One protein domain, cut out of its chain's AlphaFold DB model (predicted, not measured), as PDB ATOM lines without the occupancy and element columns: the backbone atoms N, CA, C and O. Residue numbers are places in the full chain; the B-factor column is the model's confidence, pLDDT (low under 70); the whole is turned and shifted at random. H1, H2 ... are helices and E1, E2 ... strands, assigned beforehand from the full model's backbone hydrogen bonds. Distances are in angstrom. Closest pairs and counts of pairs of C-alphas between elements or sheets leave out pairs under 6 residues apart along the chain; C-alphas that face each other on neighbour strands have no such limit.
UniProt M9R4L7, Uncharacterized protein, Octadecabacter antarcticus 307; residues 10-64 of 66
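This is residues 10 to 64 of the 66 residues of an uncharacterized protein of Octadecabacter antarcticus 307 (UniProt M9R4L7). A thin two-stranded ribbon, E1 beside E2, makes one end of a long, loose model, and a loop of three helices opens out from it at the other end. H2 and the long H3 meet as a V near the far end, with the short H1 on the way from the ribbon to H2, and the chain returns along H3 to E2. The printed part has 55 residues with three named helices and two named strands, in the order E1, H1, H2, H3, E2; the sheet has the order E1 - E2, antiparallel, and the class is mixed, helices and strands. The whole is loose, with a radius of gyration of the C-alphas of 14.1 A, and spans 46 by 19 by 16 A.

E1, residues 12 to 17, begins at C-alpha 12 at (-3.136, 279.498, 30.730) and measures 14.3 A from first to last C-alpha. H1 is residues 20 to 23, 5.1 A long. H2 is residues 26 to 32, 9.9 A long. H3, residues 38 to 53, is the longest helix at 21.8 A and begins at C-alpha 38 at (19.017, 297.818, 52.486). E2, residues 59 to 63, measures 13.0 A and ends at C-alpha 63 at (-3.798, 283.528, 28.085).

E1 and E2 are antiparallel neighbours, with 166 degrees between their directions. N 13 and O 62 are 2.9 A apart and N 62 and O 14 are 2.8 A apart, both within hydrogen-bond range. H1 is close to H2 but not clearly touching; their closest C-alphas, those of Asp 21 and Trp 29, are 8.0 A apart. H1 and H3 are near each other, with 5 pairs of C-alphas within 10 A. H2 and H3 touch at a steep tilt of 51 degrees, opposite ways, and H3 does so with residues 41 to 45 alone. Their closest C-alphas are those of Leu 32 and Arg 41, 5.9 A apart. E1 is apart from H2 and H3, and E2 is apart from H1 and H2. In H3 every O i to N i+4 pair is within hydrogen-bond range, in H2 2 of 3 are, and H1 is too short for such a pair.

The outline is a rod, and the two C-alphas farthest apart, those of Asp 10 and Ala 36, are 46.3 A from each other. The first and last printed C-alphas, those of Asp 10 and Asp 64, are 8.8 A apart. The printed part has no cut, and the four links between its elements are tight. The mean pLDDT of the printed part is 74.4; residues 17 to 26 and residues 52 to 58 are under 70.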
ATOM      1  N   ASP A  10      -6.931 275.450  30.283       79.75
ATOM      2  CA  ASP A  10      -6.175 274.917  29.138       79.75
ATOM      3  C   ASP A  10      -5.500 276.011  28.290       79.75
ATOM      4  O   ASP A  10      -4.629 275.718  27.476       79.75
ATOM      5  N   ARG A  11      -5.910 277.275  28.464       80.50
ATOM      6  CA  ARG A  11      -5.352 278.443  27.766       80.50
ATOM      7  C   ARG A  11      -4.355 279.228  28.615       80.50
ATOM      8  O   ARG A  11      -3.815 280.212  28.121       80.50
ATOM      9  N   ILE A  12      -4.127 278.841  29.872       80.00
ATOM     10  CA  ILE A  12      -3.136 279.498  30.730       80.00
ATOM     11  C   ILE A  12      -1.745 279.076  30.260       80.00
ATOM     12  O   ILE A  12      -1.378 277.908  30.358       80.00
ATOM     13  N   ILE A  13      -0.982 280.044  29.758       82.56
ATOM     14  CA  ILE A  13       0.417 279.851  29.360       82.56
ATOM     15  C   ILE A  13       1.317 280.009  30.586       82.56
ATOM     16  O   ILE A  13       2.213 279.199  30.807       82.56
ATOM     17  N   ASP A  14       1.059 281.052  31.378       77.25
ATOM     18  CA  ASP A  14       1.829 281.397  32.569       77.25
ATOM     19  C   ASP A  14       0.970 282.219  33.543       77.25
ATOM     20  O   ASP A  14      -0.018 282.851  33.145       77.25
ATOM     21  N   TYR A  15       1.316 282.182  34.824       74.25
ATOM     22  CA  TYR A  15       0.652 282.942  35.877       74.25
ATOM     23  C   TYR A  15       1.591 283.141  37.064       74.25
ATOM     24  O   TYR A  15       2.220 282.197  37.537       74.25
ATOM     25  N   ASP A  16       1.620 284.355  37.611       72.62
ATOM     26  CA  ASP A  16       2.354 284.635  38.843       72.62
ATOM     27  C   ASP A  16       1.726 285.811  39.612       72.62
ATOM     28  O   ASP A  16       0.786 286.484  39.167       72.62
ATOM     29  N   VAL A  17       2.248 286.062  40.807       68.69
ATOM     30  CA  VAL A  17       2.076 287.331  41.503       68.69
ATOM     31  C   VAL A  17       2.755 288.410  40.668       68.69
ATOM     32  O   VAL A  17       3.909 288.270  40.269       68.69
ATOM     33  N   PHE A  18       2.043 289.495  40.381       68.38
ATOM     34  CA  PHE A  18       2.615 290.575  39.589       68.38
ATOM     35  C   PHE A  18       3.774 291.226  40.352       68.38
ATOM     36  O   PHE A  18       3.609 291.634  41.507       68.38
ATOM     37  N   ASP A  19       4.937 291.332  39.703       65.06
ATOM     38  CA  ASP A  19       6.127 291.994  40.243       65.06
ATOM     39  C   ASP A  19       5.938 293.520  40.220       65.06
ATOM     40  O   ASP A  19       6.490 294.251  39.396       65.06
ATOM     41  N   PHE A  20       5.087 294.003  41.128       61.59
ATOM     42  CA  PHE A  20       4.859 295.430  41.347       61.59
ATOM     43  C   PHE A  20       6.148 296.146  41.740       61.59
ATOM     44  O   PHE A  20       6.312 297.323  41.396       61.59
ATOM     45  N   ASP A  21       7.044 295.428  42.421       58.81
ATOM     46  CA  ASP A  21       8.254 295.980  43.003       58.81
ATOM     47  C   ASP A  21       9.148 296.570  41.902       58.81
ATOM     48  O   ASP A  21       9.571 297.724  41.993       58.81
ATOM     49  N   ASN A  22       9.337 295.819  40.812       60.00
ATOM     50  CA  ASN A  22      10.114 296.269  39.658       60.00
ATOM     51  C   ASN A  22       9.287 296.978  38.571       60.00
ATOM     52  O   ASN A  22       9.808 297.879  37.917       60.00
ATOM     53  N   ALA A  23       8.024 296.602  38.334       63.56
ATOM     54  CA  ALA A  23       7.289 297.076  37.151       63.56
ATOM     55  C   ALA A  23       6.575 298.427  37.337       63.56
ATOM     56  O   ALA A  23       6.456 299.199  36.387       63.56
ATOM     57  N   VAL A  24       6.076 298.719  38.542       63.91
ATOM     58  CA  VAL A  24       5.232 299.906  38.802       63.91
ATOM     59  C   VAL A  24       5.948 300.920  39.685       63.91
ATOM     60  O   VAL A  24       5.778 302.127  39.509       63.91
ATOM     61  N   PHE A  25       6.799 300.448  40.594       68.38
ATOM     62  CA  PHE A  25       7.469 301.292  41.577       68.38
ATOM     63  C   PHE A  25       8.969 301.474  41.330       68.38
ATOM     64  O   PHE A  25       9.656 301.964  42.224       68.38
ATOM     65  N   ALA A  26       9.488 301.186  40.131       68.56
ATOM     66  CA  ALA A  26      10.902 301.414  39.799       68.56
ATOM     67  C   ALA A  26      11.374 302.835  40.176       68.56
ATOM     68  O   ALA A  26      12.346 303.005  40.903       68.56
ATOM     69  N   GLY A  27      10.600 303.867  39.816       76.50
ATOM     70  CA  GLY A  27      10.928 305.256  40.168       76.50
ATOM     71  C   GLY A  27      10.757 305.609  41.654       76.50
ATOM     72  O   GLY A  27      11.260 306.638  42.105       76.50
ATOM     73  N   LEU A  28      10.037 304.796  42.434       74.94
ATOM     74  CA  LEU A  28      10.011 304.900  43.896       74.94
ATOM     75  C   LEU A  28      11.247 304.225  44.492       74.94
ATOM     76  O   LEU A  28      11.853 304.779  45.404       74.94
ATOM     77  N   TRP A  29      11.634 303.066  43.960       73.25
ATOM     78  CA  TRP A  29      12.845 302.367  44.363       73.25
ATOM     79  C   TRP A  29      14.090 303.232  44.141       73.25
ATOM     80  O   TRP A  29      14.878 303.387  45.069       73.25
ATOM     81  N   ASP A  30      14.189 303.917  42.997       79.75
ATOM     82  CA  ASP A  30      15.268 304.875  42.706       79.75
ATOM     83  C   ASP A  30      15.343 306.013  43.739       79.75
ATOM     84  O   ASP A  30      16.424 306.430  44.155       79.75
ATOM     85  N   LYS A  31      14.192 306.508  44.215       81.12
ATOM     86  CA  LYS A  31      14.139 307.536  45.272       81.12
ATOM     87  C   LYS A  31      14.583 306.994  46.628       81.12
ATOM     88  O   LYS A  31      15.142 307.740  47.430       81.12
ATOM     89  N   LEU A  32      14.311 305.720  46.899       80.69
ATOM     90  CA  LEU A  32      14.689 305.059  48.143       80.69
ATOM     91  C   LEU A  32      16.123 304.514  48.109       80.69
ATOM     92  O   LEU A  32      16.656 304.189  49.166       80.69
ATOM     93  N   ASP A  33      16.777 304.453  46.945       80.19
ATOM     94  CA  ASP A  33      18.175 304.020  46.807       80.19
ATOM     95  C   ASP A  33      19.158 304.942  47.552       80.19
ATOM     96  O   ASP A  33      20.225 304.507  47.977       80.19
ATOM     97  N   ALA A  34      18.741 306.179  47.853       83.81
ATOM     98  CA  ALA A  34      19.439 307.093  48.761       83.81
ATOM     99  C   ALA A  34      19.560 306.563  50.209       83.81
ATOM    100  O   ALA A  34      20.379 307.055  50.989       83.81
ATOM    101  N   ILE A  35      18.757 305.564  50.592       84.56
ATOM    102  CA  ILE A  35      18.876 304.860  51.869       84.56
ATOM    103  C   ILE A  35      19.966 303.790  51.722       84.56
ATOM    104  O   ILE A  35      19.755 302.747  51.101       84.56
ATOM    105  N   ALA A  36      21.126 304.040  52.338       82.12
ATOM    106  CA  ALA A  36      22.282 303.135  52.307       82.12
ATOM    107  C   ALA A  36      22.019 301.776  52.987       82.12
ATOM    108  O   ALA A  36      22.658 300.773  52.671       82.12
ATOM    109  N   ASP A  37      21.080 301.742  53.932       88.75
ATOM    110  CA  ASP A  37      20.659 300.538  54.640       88.75
ATOM    111  C   ASP A  37      19.560 299.813  53.848       88.75
ATOM    112  O   ASP A  37      18.427 300.292  53.720       88.75
ATOM    113  N   ARG A  38      19.904 298.632  53.322       81.12
ATOM    114  CA  ARG A  38      19.017 297.818  52.486       81.12
ATOM    115  C   ARG A  38      17.739 297.402  53.214       81.12
ATOM    116  O   ARG A  38      16.681 297.395  52.588       81.12
ATOM    117  N   ASP A  39      17.809 297.079  54.500       82.00
ATOM    118  CA  ASP A  39      16.644 296.586  55.241       82.00
ATOM    119  C   ASP A  39      15.648 297.719  55.491       82.00
ATOM    120  O   ASP A  39      14.440 297.553  55.301       82.00
ATOM    121  N   LYS A  40      16.153 298.920  55.801       83.75
ATOM    122  CA  LYS A  40      15.317 300.126  55.910       83.75
ATOM    123  C   LYS A  40      14.700 300.518  54.574       83.75
ATOM    124  O   LYS A  40      13.529 300.888  54.535       83.75
ATOM    125  N   ARG A  41      15.458 300.392  53.483       83.31
ATOM    126  CA  ARG A  41      14.971 300.648  52.124       83.31
ATOM    127  C   ARG A  41      13.816 299.722  51.752       83.31
ATOM    128  O   ARG A  41      12.768 300.191  51.319       83.31
ATOM    129  N   VAL A  42      13.983 298.419  51.984       80.31
ATOM    130  CA  VAL A  42      12.938 297.411  51.743       80.31
ATOM    131  C   VAL A  42      11.720 297.653  52.636       80.31
ATOM    132  O   VAL A  42      10.593 297.520  52.166       80.31
ATOM    133  N   SER A  43      11.912 298.035  53.900       82.94
ATOM    134  CA  SER A  43      10.797 298.335  54.808       82.94
ATOM    135  C   SER A  43       9.991 299.557  54.358       82.94
ATOM    136  O   SER A  43       8.768 299.475  54.287       82.94
ATOM    137  N   ALA A  44      10.655 300.663  54.009       82.12
ATOM    138  CA  ALA A  44       9.992 301.884  53.539       82.12
ATOM    139  C   ALA A  44       9.263 301.661  52.207       82.12
ATOM    140  O   ALA A  44       8.156 302.154  51.990       82.12
ATOM    141  N   PHE A  45       9.865 300.861  51.327       81.69
ATOM    142  CA  PHE A  45       9.236 300.449  50.085       81.69
ATOM    143  C   PHE A  45       7.965 299.630  50.340       81.69
ATOM    144  O   PHE A  45       6.904 299.951  49.813       81.69
ATOM    145  N   ARG A  46       8.044 298.624  51.217       75.81
ATOM    146  CA  ARG A  46       6.898 297.788  51.598       75.81
ATOM    147  C   ARG A  46       5.778 298.581  52.251       75.81
ATOM    148  O   ARG A  46       4.621 298.310  51.965       75.81
ATOM    149  N   GLU A  47       6.095 299.555  53.099       80.19
ATOM    150  CA  GLU A  47       5.092 300.436  53.703       80.19
ATOM    151  C   GLU A  47       4.320 301.216  52.630       80.19
ATOM    152  O   GLU A  47       3.089 301.237  52.641       80.19
ATOM    153  N   HIS A  48       5.034 301.778  51.650       76.38
ATOM    154  CA  HIS A  48       4.420 302.504  50.543       76.38
ATOM    155  C   HIS A  48       3.566 301.595  49.649       76.38
ATOM    156  O   HIS A  48       2.430 301.937  49.321       76.38
ATOM    157  N   VAL A  49       4.093 300.422  49.284       73.06
ATOM    158  CA  VAL A  49       3.378 299.419  48.483       73.06
ATOM    159  C   VAL A  49       2.124 298.943  49.216       73.06
ATOM    160  O   VAL A  49       1.044 298.945  48.633       73.06
ATOM    161  N   ASN A  50       2.227 298.606  50.502       70.62
ATOM    162  CA  ASN A  50       1.097 298.114  51.293       70.62
ATOM    163  C   ASN A  50       0.015 299.180  51.491       70.62
ATOM    164  O   ASN A  50      -1.169 298.846  51.469       70.62
ATOM    165  N   TYR A  51       0.399 300.452  51.639       70.31
ATOM    166  CA  TYR A  51      -0.553 301.560  51.716       70.31
ATOM    167  C   TYR A  51      -1.326 301.752  50.401       70.31
ATOM    168  O   TYR A  51      -2.527 302.002  50.428       70.31
ATOM    169  N   GLN A  52      -0.657 301.619  49.250       66.88
ATOM    170  CA  GLN A  52      -1.259 301.889  47.937       66.88
ATOM    171  C   GLN A  52      -2.009 300.688  47.337       66.88
ATOM    172  O   GLN A  52      -3.006 300.876  46.645       66.88
ATOM    173  N   LEU A  53      -1.552 299.457  47.588       63.09
ATOM    174  CA  LEU A  53      -2.130 298.231  47.015       63.09
ATOM    175  C   LEU A  53      -2.993 297.432  47.994       63.09
ATOM    176  O   LEU A  53      -3.578 296.431  47.589       63.09
ATOM    177  N   SER A  54      -3.115 297.881  49.249       54.94
ATOM    178  CA  SER A  54      -4.006 297.298  50.255       54.94
ATOM    179  C   SER A  54      -3.911 295.766  50.309       54.94
ATOM    180  O   SER A  54      -4.887 295.095  50.009       54.94
ATOM    181  N   ASP A  55      -2.737 295.223  50.655       55.97
ATOM    182  CA  ASP A  55      -2.427 293.799  50.949       55.97
ATOM    183  C   ASP A  55      -2.792 292.735  49.874       55.97
ATOM    184  O   ASP A  55      -2.336 291.590  49.914       55.97
ATOM    185  N   HIS A  56      -3.560 293.097  48.849       60.28
ATOM    186  CA  HIS A  56      -4.020 292.229  47.780       60.28
ATOM    187  C   HIS A  56      -3.112 292.413  46.579       60.28
ATOM    188  O   HIS A  56      -3.414 293.181  45.671       60.28
ATOM    189  N   ARG A  57      -1.981 291.702  46.573       64.62
ATOM    190  CA  ARG A  57      -1.102 291.669  45.400       64.62
ATOM    191  C   ARG A  57      -1.897 291.139  44.199       64.62
ATOM    192  O   ARG A  57      -2.363 289.997  44.257       64.62
ATOM    193  N   PRO A  58      -2.073 291.936  43.137       67.56
ATOM    194  CA  PRO A  58      -2.780 291.500  41.945       67.56
ATOM    195  C   PRO A  58      -2.094 290.289  41.319       67.56
ATOM    196  O   PRO A  58      -0.870 290.241  41.174       67.56
ATOM    197  N   LEU A  59      -2.906 289.309  40.946       70.06
ATOM    198  CA  LEU A  59      -2.472 288.173  40.150       70.06
ATOM    199  C   LEU A  59      -2.527 288.564  38.677       70.06
ATOM    200  O   LEU A  59      -3.475 289.230  38.253       70.06
ATOM    201  N   TRP A  60      -1.549 288.116  37.900       75.62
ATOM    202  CA  TRP A  60      -1.631 288.170  36.447       75.62
ATOM    203  C   TRP A  60      -1.671 286.758  35.873       75.62
ATOM    204  O   TRP A  60      -1.188 285.797  36.471       75.62
ATOM    205  N   VAL A  61      -2.304 286.642  34.712       80.50
ATOM    206  CA  VAL A  61      -2.422 285.398  33.955       80.50
ATOM    207  C   VAL A  61      -2.207 285.743  32.493       80.50
ATOM    208  O   VAL A  61      -2.863 286.645  31.967       80.50
ATOM    209  N   GLN A  62      -1.314 285.017  31.833       80.75
ATOM    210  CA  GLN A  62      -1.173 285.053  30.387       80.75
ATOM    211  C   GLN A  62      -2.044 283.970  29.759       80.75
ATOM    212  O   GLN A  62      -1.967 282.793  30.119       80.75
ATOM    213  N   LEU A  63      -2.863 284.388  28.795       84.38
ATOM    214  CA  LEU A  63      -3.798 283.528  28.085       84.38
ATOM    215  C   LEU A  63      -3.406 283.396  26.617       84.38
ATOM    216  O   LEU A  63      -3.064 284.387  25.971       84.38
ATOM    217  N   ASP A  64      -3.543 282.188  26.082       81.62
ATOM    218  CA  ASP A  64      -3.588 281.972  24.643       81.62
ATOM    219  C   ASP A  64      -4.958 282.412  24.101       81.62
ATOM    220  O   ASP A  64      -5.998 281.877  24.495       81.62
TER     221      ASP A  64